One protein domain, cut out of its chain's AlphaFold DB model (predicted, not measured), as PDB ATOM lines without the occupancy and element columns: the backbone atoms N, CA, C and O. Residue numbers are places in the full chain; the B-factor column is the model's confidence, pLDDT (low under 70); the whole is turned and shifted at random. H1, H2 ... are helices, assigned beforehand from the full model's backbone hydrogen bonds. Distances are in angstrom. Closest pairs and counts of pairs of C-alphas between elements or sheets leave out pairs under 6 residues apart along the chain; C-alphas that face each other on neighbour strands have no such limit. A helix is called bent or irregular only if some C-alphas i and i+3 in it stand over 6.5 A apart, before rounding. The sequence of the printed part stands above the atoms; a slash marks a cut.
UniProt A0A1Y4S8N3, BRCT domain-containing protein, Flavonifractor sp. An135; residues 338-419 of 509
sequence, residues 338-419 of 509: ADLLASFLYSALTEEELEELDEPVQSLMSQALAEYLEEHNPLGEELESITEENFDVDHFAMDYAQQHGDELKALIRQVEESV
ATOM      1  N   ALA A 338      89.151 152.600 123.811       76.88
ATOM      2  CA  ALA A 338      90.116 153.250 122.922       76.88
ATOM      3  C   ALA A 338      89.785 154.720 122.562       76.88
ATOM      4  O   ALA A 338      90.696 155.544 122.588       76.88
ATOM      5  N   ASP A 339      88.532 155.061 122.253       76.94
ATOM      6  CA  ASP A 339      88.060 156.430 121.990       76.94
ATOM      7  C   ASP A 339      88.106 157.292 123.258       76.94
ATOM      8  O   ASP A 339      88.634 158.408 123.234       76.94
ATOM      9  N   LEU A 340      87.668 156.731 124.392       83.44
ATOM     10  CA  LEU A 340      87.788 157.384 125.695       83.44
ATOM     11  C   LEU A 340      89.259 157.720 125.983       83.44
ATOM     12  O   LEU A 340      89.629 158.870 126.223       83.44
ATOM     13  N   LEU A 341      90.140 156.724 125.877       88.69
ATOM     14  CA  LEU A 341      91.576 156.922 126.055       88.69
ATOM     15  C   LEU A 341      92.165 157.892 125.022       88.69
ATOM     16  O   LEU A 341      93.076 158.642 125.371       88.69
ATOM     17  N   ALA A 342      91.670 157.917 123.783       90.38
ATOM     18  CA  ALA A 342      92.116 158.844 122.747       90.38
ATOM     19  C   ALA A 342      91.838 160.306 123.122       90.38
ATOM     20  O   ALA A 342      92.736 161.142 122.970       90.38
ATOM     21  N   SER A 343      90.654 160.614 123.662       91.00
ATOM     22  CA  SER A 343      90.293 161.964 124.119       91.00
ATOM     23  C   SER A 343      91.214 162.463 125.242       91.00
ATOM     24  O   SER A 343      91.816 163.545 125.151       91.00
ATOM     25  N   PHE A 344      91.437 161.630 126.263       93.81
ATOM     26  CA  PHE A 344      92.340 161.955 127.372       93.81
ATOM     27  C   PHE A 344      93.803 162.033 126.919       93.81
ATOM     28  O   PHE A 344      94.553 162.914 127.352       93.81
ATOM     29  N   LEU A 345      94.223 161.149 126.012       94.88
ATOM     30  CA  LEU A 345      95.576 161.143 125.467       94.88
ATOM     31  C   LEU A 345      95.847 162.388 124.620       94.88
ATOM     32  O   LEU A 345      96.918 162.982 124.756       94.88
ATOM     33  N   TYR A 346      94.890 162.811 123.790       95.75
ATOM     34  CA  TYR A 346      94.977 164.069 123.054       95.75
ATOM     35  C   TYR A 346      95.188 165.234 124.023       95.75
ATOM     36  O   TYR A 346      96.197 165.936 123.923       95.75
ATOM     37  N   SER A 347      94.321 165.343 125.032       95.38
ATOM     38  CA  SER A 347      94.373 166.395 126.051       95.38
ATOM     39  C   SER A 347      95.712 166.424 126.799       95.38
ATOM     40  O   SER A 347      96.314 167.486 126.978       95.38
ATOM     41  N   ALA A 348      96.254 165.257 127.163       95.50
ATOM     42  CA  ALA A 348      97.565 165.141 127.805       95.50
ATOM     43  C   ALA A 348      98.736 165.572 126.894       95.50
ATOM     44  O   ALA A 348      99.784 166.012 127.380       95.50
ATOM     45  N   LEU A 349      98.595 165.439 125.572       96.25
ATOM     46  CA  LEU A 349      99.637 165.771 124.597       96.25
ATOM     47  C   LEU A 349      99.612 167.243 124.165       96.25
ATOM     48  O   LEU A 349     100.695 167.789 123.884       96.25
ATOM     49  N   THR A 350      98.425 167.849 124.082       94.94
ATOM     50  CA  THR A 350      98.185 169.172 123.475       94.94
ATOM     51  C   THR A 350      97.810 170.264 124.474       94.94
ATOM     52  O   THR A 350      98.026 171.432 124.159       94.94
ATOM     53  N   GLU A 351      97.341 169.906 125.675       92.31
ATOM     54  CA  GLU A 351      96.681 170.822 126.624       92.31
ATOM     55  C   GLU A 351      95.356 171.419 126.087       92.31
ATOM     56  O   GLU A 351      94.887 172.430 126.609       92.31
ATOM     57  N   GLU A 352      94.753 170.799 125.063       93.56
ATOM     58  CA  GLU A 352      93.468 171.172 124.449       93.56
ATOM     59  C   GLU A 352      92.499 169.982 124.489       93.56
ATOM     60  O   GLU A 352      92.929 168.839 124.354       93.56
ATOM     61  N   GLU A 353      91.197 170.234 124.638       91.69
ATOM     62  CA  GLU A 353      90.184 169.172 124.611       91.69
ATOM     63  C   GLU A 353      89.899 168.744 123.165       91.69
ATOM     64  O   GLU A 353      89.765 169.577 122.265       91.69
ATOM     65  N   LEU A 354      89.791 167.434 122.928       87.75
ATOM     66  CA  LEU A 354      89.528 166.881 121.594       87.75
ATOM     67  C   LEU A 354      88.195 167.400 121.014       87.75
ATOM     68  O   LEU A 354      88.094 167.649 119.815       87.75
ATOM     69  N   GLU A 355      87.206 167.611 121.882       85.62
ATOM     70  CA  GLU A 355      85.863 168.125 121.576       85.62
ATOM     71  C   GLU A 355      85.839 169.596 121.127       85.62
ATOM     72  O   GLU A 355      84.848 170.055 120.560       85.62
ATOM     73  N   GLU A 356      86.912 170.360 121.365       88.38
ATOM     74  CA  GLU A 356      87.011 171.755 120.911       88.38
ATOM     75  C   GLU A 356      87.432 171.874 119.437       88.38
ATOM     76  O   GLU A 356      87.401 172.971 118.863       88.38
ATOM     77  N   LEU A 357      87.836 170.765 118.813       84.31
ATOM     78  CA  LEU A 357      88.222 170.727 117.408       84.31
ATOM     79  C   LEU A 357      86.998 170.823 116.486       84.31
ATOM     80  O   LEU A 357      85.891 170.421 116.829       84.31
ATOM     81  N   ASP A 358      87.203 171.322 115.262       76.88
ATOM     82  CA  ASP A 358      86.173 171.231 114.221       76.88
ATOM     83  C   ASP A 358      85.814 169.749 113.990       76.88
ATOM     84  O   ASP A 358      86.723 168.931 113.833       76.88
ATOM     85  N   GLU A 359      84.520 169.411 113.890       71.56
ATOM     86  CA  GLU A 359      84.023 168.018 113.793       71.56
ATOM     87  C   GLU A 359      84.837 167.102 112.851       71.56
ATOM     88  O   GLU A 359      85.188 165.990 113.256       71.56
ATOM     89  N   PRO A 360      85.228 167.521 111.622       68.19
ATOM     90  CA  PRO A 360      86.022 166.660 110.751       68.19
ATOM     91  C   PRO A 360      87.413 166.355 111.313       68.19
ATOM     92  O   PRO A 360      87.920 165.261 111.095       68.19
ATOM     93  N   VAL A 361      88.043 167.317 111.994       76.88
ATOM     94  CA  VAL A 361      89.356 167.147 112.636       76.88
ATOM     95  C   VAL A 361      89.207 166.264 113.871       76.88
ATOM     96  O   VAL A 361      89.983 165.325 114.020       76.88
ATOM     97  N   GLN A 362      88.204 166.541 114.712       83.00
ATOM     98  CA  GLN A 362      87.899 165.775 115.923       83.00
ATOM     99  C   GLN A 362      87.772 164.280 115.615       83.00
ATOM    100  O   GLN A 362      88.492 163.472 116.199       83.00
ATOM    101  N   SER A 363      86.923 163.923 114.645       73.88
ATOM    102  CA  SER A 363      86.646 162.529 114.276       73.88
ATOM    103  C   SER A 363      87.914 161.772 113.859       73.88
ATOM    104  O   SER A 363      88.201 160.688 114.364       73.88
ATOM    105  N   LEU A 364      88.747 162.365 112.998       74.06
ATOM    106  CA  LEU A 364      89.987 161.722 112.543       74.06
ATOM    107  C   LEU A 364      91.051 161.649 113.626       74.06
ATOM    108  O   LEU A 364      91.869 160.732 113.623       74.06
ATOM    109  N   MET A 365      91.092 162.658 114.491       86.12
ATOM    110  CA  MET A 365      92.051 162.718 115.577       86.12
ATOM    111  C   MET A 365      91.736 161.641 116.614       86.12
ATOM    112  O   MET A 365      92.640 160.879 116.962       86.12
ATOM    113  N   SER A 366      90.463 161.523 117.015       83.69
ATOM    114  CA  SER A 366      89.971 160.424 117.858       83.69
ATOM    115  C   SER A 366      90.374 159.084 117.258       83.69
ATOM    116  O   SER A 366      91.090 158.299 117.870       83.69
ATOM    117  N   GLN A 367      90.034 158.894 115.986       75.75
ATOM    118  CA  GLN A 367      90.294 157.675 115.237       75.75
ATOM    119  C   GLN A 367      91.774 157.306 115.147       75.75
ATOM    120  O   GLN A 367      92.136 156.158 115.386       75.75
ATOM    121  N   ALA A 368      92.641 158.245 114.775       81.38
ATOM    122  CA  ALA A 368      94.062 157.959 114.621       81.38
ATOM    123  C   ALA A 368      94.689 157.536 115.956       81.38
ATOM    124  O   ALA A 368      95.518 156.626 115.995       81.38
ATOM    125  N   LEU A 369      94.285 158.187 117.050       88.69
ATOM    126  CA  LEU A 369      94.755 157.863 118.392       88.69
ATOM    127  C   LEU A 369      94.178 156.531 118.892       88.69
ATOM    128  O   LEU A 369      94.940 155.724 119.422       88.69
ATOM    129  N   ALA A 370      92.890 156.269 118.669       82.50
ATOM    130  CA  ALA A 370      92.248 155.002 119.010       82.50
ATOM    131  C   ALA A 370      92.900 153.825 118.264       82.50
ATOM    132  O   ALA A 370      93.317 152.852 118.889       82.50
ATOM    133  N   GLU A 371      93.127 153.944 116.952       78.44
ATOM    134  CA  GLU A 371      93.817 152.915 116.158       78.44
ATOM    135  C   GLU A 371      95.247 152.670 116.637       78.44
ATOM    136  O   GLU A 371      95.705 151.525 116.692       78.44
ATOM    137  N   TYR A 372      95.959 153.738 117.002       86.38
ATOM    138  CA  TYR A 372      97.289 153.610 117.577       86.38
ATOM    139  C   TYR A 372      97.246 152.827 118.896       86.38
ATOM    140  O   TYR A 372      98.087 151.950 119.114       86.38
ATOM    141  N   LEU A 373      96.276 153.114 119.768       86.88
ATOM    142  CA  LEU A 373      96.092 152.413 121.040       86.88
ATOM    143  C   LEU A 373      95.738 150.937 120.828       86.88
ATOM    144  O   LEU A 373      96.337 150.084 121.479       86.88
ATOM    145  N   GLU A 374      94.851 150.624 119.886       79.19
ATOM    146  CA  GLU A 374      94.500 149.243 119.534       79.19
ATOM    147  C   GLU A 374      95.697 148.452 118.990       79.19
ATOM    148  O   GLU A 374      95.920 147.305 119.385       79.19
ATOM    149  N   GLU A 375      96.480 149.044 118.081       82.38
ATOM    150  CA  GLU A 375      97.629 148.374 117.462       82.38
ATOM    151  C   GLU A 375      98.739 148.092 118.477       82.38
ATOM    152  O   GLU A 375      99.348 147.018 118.462       82.38
ATOM    153  N   HIS A 376      99.000 149.049 119.367       86.69
ATOM    154  CA  HIS A 376     100.055 148.919 120.366       86.69
ATOM    155  C   HIS A 376      99.603 148.148 121.609       86.69
ATOM    156  O   HIS A 376     100.463 147.652 122.338       86.69
ATOM    157  N   ASN A 377      98.285 148.047 121.825       83.06
ATOM    158  CA  ASN A 377      97.613 147.487 122.996       83.06
ATOM    159  C   ASN A 377      98.431 147.677 124.288       83.06
ATOM    160  O   ASN A 377      99.002 146.716 124.821       83.06
ATOM    161  N   PRO A 378      98.533 148.919 124.787       81.94
ATOM    162  CA  PRO A 378      99.435 149.246 125.887       81.94
ATOM    163  C   PRO A 378      99.060 148.572 127.212       81.94
ATOM    164  O   PRO A 378      99.908 148.468 128.099       81.94
ATOM    165  N   LEU A 379      97.817 148.104 127.338       81.62
ATOM    166  CA  LEU A 379      97.288 147.459 128.537       81.62
ATOM    167  C   LEU A 379      97.338 145.928 128.453       81.62
ATOM    168  O   LEU A 379      97.390 145.251 129.477       81.62
ATOM    169  N   GLY A 380      97.435 145.370 127.242       75.56
ATOM    170  CA  GLY A 380      97.472 143.925 127.020       75.56
ATOM    171  C   GLY A 380      96.132 143.227 127.275       75.56
ATOM    172  O   GLY A 380      96.116 142.003 127.398       75.56
ATOM    173  N   GLU A 381      95.043 143.991 127.340       70.94
ATOM    174  CA  GLU A 381      93.660 143.551 127.552       70.94
ATOM    175  C   GLU A 381      92.738 144.126 126.462       70.94
ATOM    176  O   GLU A 381      93.216 144.801 125.544       70.94
ATOM    177  N   GLU A 382      91.446 143.791 126.498       68.19
ATOM    178  CA  GLU A 382      90.454 144.332 125.560       68.19
ATOM    179  C   GLU A 382      90.098 145.768 125.964       68.19
ATOM    180  O   GLU A 382      89.459 145.998 126.996       68.19
ATOM    181  N   LEU A 383      90.535 146.741 125.154       70.69
ATOM    182  CA  LEU A 383      90.296 148.167 125.396       70.69
ATOM    183  C   LEU A 383      88.800 148.489 125.424       70.69
ATOM    184  O   LEU A 383      88.391 149.433 126.086       70.69
ATOM    185  N   GLU A 384      87.984 147.689 124.742       64.31
ATOM    186  CA  GLU A 384      86.531 147.808 124.665       64.31
ATOM    187  C   GLU A 384      85.847 147.741 126.048       64.31
ATOM    188  O   GLU A 384      84.741 148.251 126.207       64.31
ATOM    189  N   SER A 385      86.508 147.162 127.057       65.38
ATOM    190  CA  SER A 385      85.992 147.044 128.430       65.38
ATOM    191  C   SER A 385      86.283 148.256 129.326       65.38
ATOM    192  O   SER A 385      85.777 148.329 130.448       65.38
ATOM    193  N   ILE A 386      87.106 149.200 128.866       72.75
ATOM    194  CA  ILE A 386      87.589 150.319 129.678       72.75
ATOM    195  C   ILE A 386      86.531 151.419 129.751       72.75
ATOM    196  O   ILE A 386      86.027 151.889 128.734       72.75
ATOM    197  N   THR A 387      86.250 151.871 130.970       75.69
ATOM    198  CA  THR A 387      85.372 153.002 131.279       75.69
ATOM    199  C   THR A 387      86.029 153.902 132.325       75.69
ATOM    200  O   THR A 387      86.919 153.474 133.061       75.69
ATOM    201  N   GLU A 388      85.562 155.146 132.461       76.50
ATOM    202  CA  GLU A 388      86.024 156.027 133.547       76.50
ATOM    203  C   GLU A 388      85.718 155.456 134.945       76.50
ATOM    204  O   GLU A 388      86.373 155.805 135.928       76.50
ATOM    205  N   GLU A 389      84.717 154.576 135.058       74.44
ATOM    206  CA  GLU A 389      84.315 153.982 136.334       74.44
ATOM    207  C   GLU A 389      85.245 152.845 136.771       74.44
ATOM    208  O   GLU A 389      85.447 152.642 137.974       74.44
ATOM    209  N   ASN A 390      85.812 152.103 135.814       78.31
ATOM    210  CA  ASN A 390      86.643 150.933 136.088       78.31
ATOM    211  C   ASN A 390      88.148 151.162 135.857       78.31
ATOM    212  O   ASN A 390      88.947 150.317 136.272       78.31
ATOM    213  N   PHE A 391      88.549 152.299 135.276       83.44
ATOM    214  CA  PHE A 391      89.937 152.574 134.910       83.44
ATOM    215  C   PHE A 391      90.351 154.041 135.135       83.44
ATOM    216  O   PHE A 391      89.612 154.976 134.840       83.44
ATOM    217  N   ASP A 392      91.578 154.257 135.627       90.38
ATOM    218  CA  ASP A 392      92.159 155.599 135.825       90.38
ATOM    219  C   ASP A 392      92.725 156.136 134.497       90.38
ATOM    220  O   ASP A 392      93.933 156.075 134.225       90.38
ATOM    221  N   VAL A 393      91.813 156.611 133.643       89.69
ATOM    222  CA  VAL A 393      92.101 157.110 132.286       89.69
ATOM    223  C   VAL A 393      93.065 158.297 132.290       89.69
ATOM    224  O   VAL A 393      93.987 158.338 131.473       89.69
ATOM    225  N   ASP A 394      92.927 159.212 133.253       90.94
ATOM    226  CA  ASP A 394      93.786 160.386 133.415       90.94
ATOM    227  C   ASP A 394      95.236 159.983 133.680       90.94
ATOM    228  O   ASP A 394      96.166 160.428 132.993       90.94
ATOM    229  N   HIS A 395      95.448 159.133 134.691       92.88
ATOM    230  CA  HIS A 395      96.793 158.726 135.068       92.88
ATOM    231  C   HIS A 395      97.475 157.962 133.935       92.88
ATOM    232  O   HIS A 395      98.640 158.237 133.624       92.88
ATOM    233  N   PHE A 396      96.742 157.055 133.285       93.62
ATOM    234  CA  PHE A 396      97.235 156.341 132.117       93.62
ATOM    235  C   PHE A 396      97.621 157.300 130.989       93.62
ATOM    236  O   PHE A 396      98.743 157.218 130.488       93.62
ATOM    237  N   ALA A 397      96.733 158.221 130.603       93.50
ATOM    238  CA  ALA A 397      96.972 159.135 129.491       93.50
ATOM    239  C   ALA A 397      98.215 159.998 129.735       93.50
ATOM    240  O   ALA A 397      99.053 160.142 128.842       93.50
ATOM    241  N   MET A 398      98.394 160.506 130.960       94.69
ATOM    242  CA  MET A 398      99.584 161.266 131.349       94.69
ATOM    243  C   MET A 398     100.871 160.438 131.243       94.69
ATOM    244  O   MET A 398     101.857 160.895 130.651       94.69
ATOM    245  N   ASP A 399     100.878 159.227 131.801       95.19
ATOM    246  CA  ASP A 399     102.054 158.353 131.799       95.19
ATOM    247  C   ASP A 399     102.391 157.874 130.380       95.19
ATOM    248  O   ASP A 399     103.565 157.848 129.988       95.19
ATOM    249  N   TYR A 400     101.377 157.538 129.582       94.62
ATOM    250  CA  TYR A 400     101.536 157.079 128.207       94.62
ATOM    251  C   TYR A 400     102.004 158.213 127.288       94.62
ATOM    252  O   TYR A 400     102.968 158.037 126.537       94.62
ATOM    253  N   ALA A 401     101.431 159.414 127.425       94.81
ATOM    254  CA  ALA A 401     101.914 160.620 126.755       94.81
ATOM    255  C   ALA A 401     103.363 160.952 127.143       94.81
ATOM    256  O   ALA A 401     104.149 161.390 126.302       94.81
ATOM    257  N   GLN A 402     103.764 160.715 128.397       94.69
ATOM    258  CA  GLN A 402     105.146 160.917 128.825       94.69
ATOM    259  C   GLN A 402     106.113 159.903 128.189       94.69
ATOM    260  O   GLN A 402     107.252 160.257 127.872       94.69
ATOM    261  N   GLN A 403     105.684 158.653 128.010       94.25
ATOM    262  CA  GLN A 403     106.511 157.577 127.454       94.25
ATOM    263  C   GLN A 403     106.601 157.624 125.920       94.25
ATOM    264  O   GLN A 403     107.683 157.398 125.372       94.25
ATOM    265  N   HIS A 404     105.502 157.962 125.241       95.19
ATOM    266  CA  HIS A 404     105.341 157.877 123.780       95.19
ATOM    267  C   HIS A 404     105.077 159.231 123.100       95.19
ATOM    268  O   HIS A 404     104.764 159.292 121.911       95.19
ATOM    269  N   GLY A 405     105.221 160.342 123.826       93.69
ATOM    270  CA  GLY A 405     104.764 161.656 123.374       93.69
ATOM    271  C   GLY A 405     105.371 162.156 122.064       93.69
ATOM    272  O   GLY A 405     104.680 162.832 121.313       93.69
ATOM    273  N   ASP A 406     106.627 161.828 121.751       94.44
ATOM    274  CA  ASP A 406     107.241 162.242 120.478       94.44
ATOM    275  C   ASP A 406     106.569 161.571 119.267       94.44
ATOM    276  O   ASP A 406     106.362 162.216 118.238       94.44
ATOM    277  N   GLU A 407     106.217 160.291 119.397       93.25
ATOM    278  CA  GLU A 407     105.561 159.492 118.360       93.25
ATOM    279  C   GLU A 407     104.100 159.909 118.186       93.25
ATOM    280  O   GLU A 407     103.672 160.237 117.079       93.25
ATOM    281  N   LEU A 408     103.366 160.028 119.291       94.12
ATOM    282  CA  LEU A 408     101.968 160.455 119.275       94.12
ATOM    283  C   LEU A 408     101.808 161.900 118.779       94.12
ATOM    284  O   LEU A 408     100.903 162.196 118.003       94.12
ATOM    285  N   LYS A 409     102.727 162.811 119.125       95.06
ATOM    286  CA  LYS A 409     102.723 164.179 118.568       95.06
ATOM    287  C   LYS A 409     103.059 164.208 117.081       95.06
ATOM    288  O   LYS A 409     102.629 165.128 116.389       95.06
ATOM    289  N   ALA A 410     103.848 163.258 116.582       91.19
ATOM    290  CA  ALA A 410     104.058 163.112 115.147       91.19
ATOM    291  C   ALA A 410     102.782 162.624 114.445       91.19
ATOM    292  O   ALA A 410     102.449 163.170 113.394       91.19
ATOM    293  N   LEU A 411     102.048 161.684 115.049       88.69
ATOM    294  CA  LEU A 411     100.750 161.226 114.554       88.69
ATOM    295  C   LEU A 411      99.719 162.364 114.510       88.69
ATOM    296  O   LEU A 411      99.146 162.607 113.454       88.69
ATOM    297  N   ILE A 412      99.566 163.122 115.602       91.56
ATOM    298  CA  ILE A 412      98.677 164.299 115.669       91.56
ATOM    299  C   ILE A 412      98.985 165.269 114.522       91.56
ATOM    300  O   ILE A 412      98.100 165.615 113.745       91.56
ATOM    301  N   ARG A 413     100.259 165.639 114.338       89.50
ATOM    302  CA  ARG A 413     100.668 166.536 113.242       89.50
ATOM    303  C   ARG A 413     100.360 165.962 111.865       89.50
ATOM    304  O   ARG A 413      99.985 166.706 110.967       89.50
ATOM    305  N   GLN A 414     100.532 164.657 111.680       82.62
ATOM    306  CA  GLN A 414     100.201 164.001 110.420       82.62
ATOM    307  C   GLN A 414      98.697 164.087 110.130       82.62
ATOM    308  O   GLN A 414      98.321 164.350 108.986       82.62
ATOM    309  N   VAL A 415      97.849 163.902 111.147       82.12
ATOM    310  CA  VAL A 415      96.398 164.083 111.023       82.12
ATOM    311  C   VAL A 415      96.091 165.534 110.665       82.12
ATOM    312  O   VAL A 415      95.473 165.768 109.630       82.12
ATOM    313  N   GLU A 416      96.605 166.508 111.417       83.75
ATOM    314  CA  GLU A 416      96.406 167.943 111.149       83.75
ATOM    315  C   GLU A 416      96.814 168.346 109.722       83.75
ATOM    316  O   GLU A 416      96.092 169.078 109.045       83.75
ATOM    317  N   GLU A 417      97.955 167.849 109.233       79.50
ATOM    318  CA  GLU A 417      98.444 168.113 107.873       79.50
ATOM    319  C   GLU A 417      97.591 167.436 106.788       79.50
ATOM    320  O   GLU A 417      97.586 167.886 105.637       79.50
ATOM    321  N   SER A 418      96.879 166.360 107.136       69.75
ATOM    322  CA  SER A 418      95.987 165.641 106.223       69.75
ATOM    323  C   SER A 418      94.597 166.273 106.115       69.75
ATOM    324  O   SER A 418      93.939 166.109 105.082       69.75
ATOM    325  N   VAL A 419      94.157 167.021 107.136       71.19
ATOM    326  CA  VAL A 419      92.821 167.620 107.145       71.19
ATOM    327  C   VAL A 419      92.736 168.782 106.162       71.19
ATOM    328  O   VAL A 419      93.436 169.793 106.249       71.19
TER     329      VAL A 419
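Overview. This is residues 338 to 419 of the 509 residues of the protein "BRCT domain-containing protein" of Flavonifractor sp. An135 (UniProt A0A1Y4S8N3). H1 sits between two crossing helical parts, H2 on one side and H3a, the first arm of the sharply bent helix H3, on the other. The second arm, H3b, turns off as in an L and packs on H2, while the loop of residues 377 to 392 lies at the opposite end of the domain from the end of H3b. The printed part has 82 residues with three named helices, in the order H1, H2, H3, and no named strand; its class is all helix. It is compact, with a radius of gyration of the C-alphas of 11.9 A, and spans 33 by 23 by 22 A.

Arrangement. H1, residues 338 to 350, touches H2, residues 359 to 376, about perpendicular at 73 degrees; the closest C-alphas are those of Ala 338 and Ala 370, 4.8 A apart. H2 touches H1 with residues 366 to 374 alone. H3, residues 393 to 418, was assigned as one helix by its hydrogen bonds but is bent: C-alphas 403 and 406 are 8.4 A apart, and its arms H3a, residues 393 to 403, and H3b, residues 406 to 418, stand about perpendicular at 81 degrees. H1 touches H3a at a steep tilt of 56 degrees, the same way, closest at the C-alphas of Leu 345 and Ala 397, 4.7 A. H2, with residues 361 to 369 alone, touches H3b at a tilt of 37 degrees, only just steep, opposite ways; the closest C-alphas, of Met 365 and Val 415, are 6.4 A apart. H2 and H3a are apart. Every O i to N i+4 pair is within hydrogen-bond range in H1, H3a and H3b, and 13 of 14 are in H2.

Along the chain. H1 begins at C-alpha 338 (90.116, 153.250, 122.922) and is 17.9 A long. H2 is 25.8 A long, H3a 15.2 A and H3b 18.5 A, ending at C-alpha 418 (95.987, 165.641, 106.223).

Size, cuts and confidence. The C-alphas farthest apart, of Asn 390 and Glu 417, are 35.1 A apart. The printed part has no cut; the link from H2 to H3 is long. The pLDDT is under 70 at residues 360, 382, 384 to 385 and 418.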